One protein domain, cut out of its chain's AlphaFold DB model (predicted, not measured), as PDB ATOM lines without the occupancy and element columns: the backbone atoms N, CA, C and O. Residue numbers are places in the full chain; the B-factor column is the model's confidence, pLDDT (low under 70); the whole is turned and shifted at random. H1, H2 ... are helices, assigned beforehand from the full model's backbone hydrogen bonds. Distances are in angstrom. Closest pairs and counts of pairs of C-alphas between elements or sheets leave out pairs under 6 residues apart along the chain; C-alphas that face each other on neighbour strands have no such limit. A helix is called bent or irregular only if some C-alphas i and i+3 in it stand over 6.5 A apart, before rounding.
ATOM      1  N   SER A   6      86.734  96.295  89.092       92.50
ATOM      2  CA  SER A   6      86.724  95.160  90.027       92.50
ATOM      3  C   SER A   6      85.457  95.155  90.883       92.50
ATOM      4  O   SER A   6      84.816  94.114  91.035       92.50
ATOM      5  N   LEU A   7      85.050  96.322  91.400       93.88
ATOM      6  CA  LEU A   7      83.810  96.460  92.173       93.88
ATOM      7  C   LEU A   7      82.576  96.163  91.319       93.88
ATOM      8  O   LEU A   7      81.677  95.461  91.783       93.88
ATOM      9  N   ALA A   8      82.554  96.630  90.068       94.56
ATOM     10  CA  ALA A   8      81.485  96.307  89.128       94.56
ATOM     11  C   ALA A   8      81.401  94.793  88.860       94.56
ATOM     12  O   ALA A   8      80.333  94.194  88.985       94.56
ATOM     13  N   ALA A   9      82.530  94.144  88.557       92.94
ATOM     14  CA  ALA A   9      82.573  92.703  88.311       92.94
ATOM     15  C   ALA A   9      82.140  91.888  89.543       92.94
ATOM     16  O   ALA A   9      81.361  90.939  89.412       92.94
ATOM     17  N   ASN A  10      82.589  92.279  90.738       94.06
ATOM     18  CA  ASN A  10      82.192  91.627  91.983       94.06
ATOM     19  C   ASN A  10      80.695  91.805  92.279       94.06
ATOM     20  O   ASN A  10      80.029  90.855  92.694       94.06
ATOM     21  N   PHE A  11      80.145  92.996  92.019       94.12
ATOM     22  CA  PHE A  11      78.711  93.246  92.144       94.12
ATOM     23  C   PHE A  11      77.908  92.361  91.188       94.12
ATOM     24  O   PHE A  11      76.939  91.731  91.612       94.12
ATOM     25  N   ALA A  12      78.322  92.267  89.919       93.94
ATOM     26  CA  ALA A  12      77.666  91.412  88.932       93.94
ATOM     27  C   ALA A  12      77.684  89.935  89.354       93.94
ATOM     28  O   ALA A  12      76.655  89.265  89.271       93.94
ATOM     29  N   TYR A  13      78.825  89.448  89.852       93.31
ATOM     30  CA  TYR A  13      78.965  88.076  90.341       93.31
ATOM     31  C   TYR A  13      78.070  87.807  91.559       93.31
ATOM     32  O   TYR A  13      77.285  86.863  91.552       93.31
ATOM     33  N   SER A  14      78.122  88.680  92.567       93.31
ATOM     34  CA  SER A  14      77.363  88.527  93.817       93.31
ATOM     35  C   SER A  14      75.846  88.625  93.618       93.31
ATOM     36  O   SER A  14      75.079  88.093  94.414       93.31
ATOM     37  N   ASN A  15      75.400  89.303  92.556       92.31
ATOM     38  CA  ASN A  15      73.982  89.477  92.229       92.31
ATOM     39  C   ASN A  15      73.491  88.548  91.108       92.31
ATOM     40  O   ASN A  15      72.337  88.670  90.676       92.31
ATOM     41  N   ALA A  16      74.335  87.628  90.632       90.38
ATOM     42  CA  ALA A  16      73.953  86.661  89.616       90.38
ATOM     43  C   ALA A  16      72.787  85.785  90.105       90.38
ATOM     44  O   ALA A  16      72.703  85.395  91.270       90.38
ATOM     45  N   LYS A  17      71.852  85.487  89.203       91.25
ATOM     46  CA  LYS A  17      70.724  84.588  89.474       91.25
ATOM     47  C   LYS A  17      71.073  83.174  89.015       91.25
ATOM     48  O   LYS A  17      71.860  83.006  88.090       91.25
ATOM     49  N   GLY A  18      70.453  82.163  89.628       92.25
ATOM     50  CA  GLY A  18      70.682  80.754  89.273       92.25
ATOM     51  C   GLY A  18      70.236  80.369  87.854       92.25
ATOM     52  O   GLY A  18      70.573  79.291  87.383       92.25
ATOM     53  N   HIS A  19      69.485  81.235  87.168       91.69
ATOM     54  CA  HIS A  19      69.075  81.079  85.772       91.69
ATOM     55  C   HIS A  19      68.898  82.454  85.104       91.69
ATOM     56  O   HIS A  19      68.828  83.486  85.776       91.69
ATOM     57  N   SER A  20      68.808  82.472  83.770       90.25
ATOM     58  CA  SER A  20      68.589  83.705  83.006       90.25
ATOM     59  C   SER A  20      67.200  84.281  83.268       90.25
ATOM     60  O   SER A  20      66.190  83.643  82.988       90.25
ATOM     61  N   THR A  21      67.151  85.526  83.738       90.94
ATOM     62  CA  THR A  21      65.900  86.266  83.946       90.94
ATOM     63  C   THR A  21      65.606  87.250  82.811       90.94
ATOM     64  O   THR A  21      64.841  88.186  83.018       90.94
ATOM     65  N   GLN A  22      66.271  87.125  81.652       89.06
ATOM     66  CA  GLN A  22      66.135  88.029  80.489       89.06
ATOM     67  C   GLN A  22      66.398  89.524  80.789       89.06
ATOM     68  O   GLN A  22      66.028  90.404  80.024       89.06
ATOM     69  N   ASN A  23      67.074  89.826  81.901       89.44
ATOM     70  CA  ASN A  23      67.323  91.191  82.380       89.44
ATOM     71  C   ASN A  23      68.817  91.566  82.338       89.44
ATOM     72  O   ASN A  23      69.246  92.464  83.060       89.44
ATOM     73  N   CYS A  24      69.627  90.884  81.520       88.81
ATOM     74  CA  CYS A  24      71.089  91.046  81.483       88.81
ATOM     75  C   CYS A  24      71.526  92.521  81.405       88.81
ATOM     76  O   CYS A  24      72.332  92.966  82.217       88.81
ATOM     77  N   ALA A  25      70.905  93.296  80.516       91.00
ATOM     78  CA  ALA A  25      71.113  94.734  80.363       91.00
ATOM     79  C   ALA A  25      70.971  95.514  81.682       91.00
ATOM     80  O   ALA A  25      71.816  96.339  82.030       91.00
ATOM     81  N   LYS A  26      69.911  95.233  82.448       92.06
ATOM     82  CA  LYS A  26      69.633  95.900  83.723       92.06
ATOM     83  C   LYS A  26      70.699  95.567  84.764       92.06
ATOM     84  O   LYS A  26      71.209  96.486  85.403       92.06
ATOM     85  N   PHE A  27      71.032  94.286  84.915       92.81
ATOM     86  CA  PHE A  27      72.008  93.829  85.908       92.81
ATOM     87  C   PHE A  27      73.421  94.341  85.600       92.81
ATOM     88  O   PHE A  27      74.100  94.827  86.503       92.81
ATOM     89  N   VAL A  28      73.844  94.321  84.331       93.25
ATOM     90  CA  VAL A  28      75.152  94.861  83.918       93.25
ATOM     91  C   VAL A  28      75.218  96.374  84.138       93.25
ATOM     92  O   VAL A  28      76.201  96.864  84.687       93.25
ATOM     93  N   ARG A  29      74.159  97.129  83.813       95.50
ATOM     94  CA  ARG A  29      74.107  98.572  84.108       95.50
ATOM     95  C   ARG A  29      74.244  98.858  85.607       95.50
ATOM     96  O   ARG A  29      74.989  99.758  85.983       95.50
ATOM     97  N   GLN A  30      73.542  98.107  86.457       95.25
ATOM     98  CA  GLN A  30      73.635  98.264  87.916       95.25
ATOM     99  C   GLN A  30      75.050  97.974  88.429       95.25
ATOM    100  O   GLN A  30      75.542  98.693  89.293       95.25
ATOM    101  N   ALA A  31      75.723  96.976  87.858       95.31
ATOM    102  CA  ALA A  31      77.118  96.689  88.168       95.31
ATOM    103  C   ALA A  31      78.050  97.852  87.794       95.31
ATOM    104  O   ALA A  31      78.864  98.267  88.615       95.31
ATOM    105  N   ILE A  32      77.904  98.427  86.595       94.94
ATOM    106  CA  ILE A  32      78.704  99.586  86.158       94.94
ATOM    107  C   ILE A  32      78.454 100.799  87.072       94.94
ATOM    108  O   ILE A  32      79.407 101.457  87.495       94.94
ATOM    109  N   GLN A  33      77.193 101.027  87.462       95.88
ATOM    110  CA  GLN A  33      76.814 102.066  88.425       95.88
ATOM    111  C   GLN A  33      77.474 101.853  89.790       95.88
ATOM    112  O   GLN A  33      77.996 102.804  90.368       95.88
ATOM    113  N   TRP A  34      77.512 100.614  90.281       95.56
ATOM    114  CA  TRP A  34      78.215 100.265  91.517       95.56
ATOM    115  C   TRP A  34      79.732 100.481  91.416       95.56
ATOM    116  O   TRP A  34      80.380 100.841  92.395       95.56
ATOM    117  N   GLY A  35      80.295 100.322  90.217       94.38
ATOM    118  CA  GLY A  35      81.676 100.686  89.896       94.38
ATOM    119  C   GLY A  35      81.935 102.196  89.805       94.38
ATOM    120  O   GLY A  35      83.076 102.590  89.580       94.38
ATOM    121  N   GLY A  36      80.918 103.048  89.973       95.38
ATOM    122  CA  GLY A  36      81.066 104.505  90.045       95.38
ATOM    123  C   GLY A  36      80.804 105.267  88.743       95.38
ATOM    124  O   GLY A  36      81.077 106.466  88.694       95.38
ATOM    125  N   VAL A  37      80.274 104.616  87.698       95.69
ATOM    126  CA  VAL A  37      79.861 105.280  86.446       95.69
ATOM    127  C   VAL A  37      78.396 104.992  86.152       95.69
ATOM    128  O   VAL A  37      77.975 103.844  86.069       95.69
ATOM    129  N   THR A  38      77.601 106.035  85.936       95.50
ATOM    130  CA  THR A  38      76.199 105.874  85.537       95.50
ATOM    131  C   THR A  38      76.089 105.823  84.018       95.50
ATOM    132  O   THR A  38      76.503 106.751  83.332       95.50
ATOM    133  N   VAL A  39      75.473 104.759  83.500       94.94
ATOM    134  CA  VAL A  39      75.143 104.603  82.075       94.94
ATOM    135  C   VAL A  39      73.635 104.768  81.898       94.94
ATOM    136  O   VAL A  39      72.849 104.186  82.654       94.94
ATOM    137  N   ALA A  40      73.214 105.554  80.904       94.19
ATOM    138  CA  ALA A  40      71.798 105.759  80.612       94.19
ATOM    139  C   ALA A  40      71.105 104.426  80.248       94.19
ATOM    140  O   ALA A  40      71.690 103.620  79.519       94.19
ATOM    141  N   PRO A  41      69.877 104.159  80.737       92.75
ATOM    142  CA  PRO A  41      69.150 102.939  80.392       92.75
ATOM    143  C   PRO A  41      68.778 102.881  78.907       92.75
ATOM    144  O   PRO A  41      68.500 103.901  78.286       92.75
ATOM    145  N   THR A  42      68.677 101.661  78.379       89.19
ATOM    146  CA  THR A  42      68.021 101.346  77.102       89.19
ATOM    147  C   THR A  42      67.217 100.047  77.236       89.19
ATOM    148  O   THR A  42      67.444  99.257  78.159       89.19
ATOM    149  N   ASN A  43      66.258  99.845  76.329       83.88
ATOM    150  CA  ASN A  43      65.332  98.712  76.326       83.88
ATOM    151  C   ASN A  43      65.988  97.397  75.883       83.88
ATOM    152  O   ASN A  43      65.458  96.328  76.183       83.88
ATOM    153  N   SER A  44      67.130  97.446  75.188       85.94
ATOM    154  CA  SER A  44      67.815  96.247  74.701       85.94
ATOM    155  C   SER A  44      69.307  96.256  74.999       85.94
ATOM    156  O   SER A  44      69.982  97.275  74.883       85.94
ATOM    157  N   ALA A  45      69.849  95.083  75.331       87.75
ATOM    158  CA  ALA A  45      71.278  94.911  75.586       87.75
ATOM    159  C   ALA A  45      72.144  95.303  74.377       87.75
ATOM    160  O   ALA A  45      73.214  95.877  74.553       87.75
ATOM    161  N   LYS A  46      71.661  95.035  73.156       89.56
ATOM    162  CA  LYS A  46      72.379  95.327  71.906       89.56
ATOM    163  C   LYS A  46      72.596  96.827  71.659       89.56
ATOM    164  O   LYS A  46      73.529  97.190  70.956       89.56
ATOM    165  N   ASP A  47      71.772  97.683  72.263       92.19
ATOM    166  CA  ASP A  47      71.798  99.131  72.030       92.19
ATOM    167  C   ASP A  47      72.756  99.864  72.991       92.19
ATOM    168  O   ASP A  47      72.959 101.070  72.875       92.19
ATOM    169  N   TYR A  48      73.382  99.159  73.947       93.94
ATOM    170  CA  TYR A  48      74.248  99.788  74.955       93.94
ATOM    171  C   TYR A  48      75.574 100.328  74.413       93.94
ATOM    172  O   TYR A  48      76.215 101.104  75.116       93.94
ATOM    173  N   GLY A  49      76.000  99.955  73.202       93.94
ATOM    174  CA  GLY A  49      77.300 100.368  72.659       93.94
ATOM    175  C   GLY A  49      77.508 101.886  72.703       93.94
ATOM    176  O   GLY A  49      78.463 102.368  73.311       93.94
ATOM    177  N   SER A  50      76.567 102.659  72.154       94.31
ATOM    178  CA  SER A  50      76.643 104.127  72.156       94.31
ATOM    179  C   SER A  50      76.508 104.731  73.559       94.31
ATOM    180  O   SER A  50      77.183 105.708  73.872       94.31
ATOM    181  N   HIS A  51      75.694 104.130  74.428       95.12
ATOM    182  CA  HIS A  51      75.506 104.577  75.812       95.12
ATOM    183  C   HIS A  51      76.783 104.403  76.646       95.12
ATOM    184  O   HIS A  51      77.104 105.249  77.480       95.12
ATOM    185  N   LEU A  52      77.528 103.319  76.415       95.38
ATOM    186  CA  LEU A  52      78.817 103.071  77.058       95.38
ATOM    187  C   LEU A  52      79.859 104.094  76.599       95.38
ATOM    188  O   LEU A  52      80.545 104.676  77.438       95.38
ATOM    189  N   VAL A  53      79.926 104.374  75.296       96.19
ATOM    190  CA  VAL A  53      80.837 105.393  74.747       96.19
ATOM    191  C   VAL A  53      80.534 106.781  75.318       96.19
ATOM    192  O   VAL A  53      81.445 107.477  75.759       96.19
ATOM    193  N   GLN A  54      79.256 107.163  75.409       94.62
ATOM    194  CA  GLN A  54      78.839 108.427  76.034       94.62
ATOM    195  C   GLN A  54      79.210 108.518  77.522       94.62
ATOM    196  O   GLN A  54      79.465 109.609  78.025       94.62
ATOM    197  N   ALA A  55      79.272 107.384  78.223       93.94
ATOM    198  CA  ALA A  55      79.716 107.310  79.615       93.94
ATOM    199  C   ALA A  55      81.254 107.290  79.773       93.94
ATOM    200  O   ALA A  55      81.748 107.176  80.895       93.94
ATOM    201  N   GLY A  56      82.010 107.404  78.675       94.50
ATOM    202  CA  GLY A  56      83.474 107.461  78.675       94.50
ATOM    203  C   GLY A  56      84.173 106.107  78.536       94.50
ATOM    204  O   GLY A  56      85.393 106.040  78.688       94.50
TER     205      GLY A  56
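This is residues 6 to 56 of the 70 residues of an uncharacterized protein of Paraburkholderia youngii (UniProt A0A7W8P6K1). Three short helices lie spread out in a flat slab, with H2 in the middle, H1 packed on one side of it at a steep tilt, and H3 more loosely on the other side, running the same way as H2. Between H2 and H3 the link of residues 35 to 44 folds back, so that both helices begin near the same end of the slab. The printed part has 51 residues with three named helices, H1, H2 and H3 in that order, and no named strand; its class is all helix. It is compact, with a radius of gyration of the C-alphas of 10.9 A, and spans 31 by 23 by 11 A.

Start at H2, residues 24 to 34. H1, residues 6 to 14, touches it; look at Ala 8 and Ala 31, whose C-alphas are the closest, 4.5 A apart. These two helices run opposite ways at a steep tilt of 45 degrees. Now turn to H3, residues 45 to 54, which is close to H2 but not clearly touching: the closest C-alphas, those of Ala 25 and Ala 45, are 4.8 A apart. H2 and H3 run the same way at a shallow tilt of 28 degrees. H1 and H3 are apart. In H1 and H2 every O i to N i+4 pair is within hydrogen-bond range; in H3, 3 of 6 are.

Find C-alpha 24 at (71.089, 91.046, 81.483); from there H2 runs 15.4 A to C-alpha 34. H1 begins at C-alpha 6, (86.724, 95.160, 90.027), and covers 12.1 A. H3 covers 15.5 A, ending at C-alpha 54, (78.839, 108.427, 76.034); it is irregular, with C-alphas 46 and 49 7.1 A apart.

The two C-alphas farthest apart are those of Gly 18 and Gln 54, 31.7 A. The printed part has no cut, and both links are short. Its mean pLDDT is 92.8, and no printed residue is under 70.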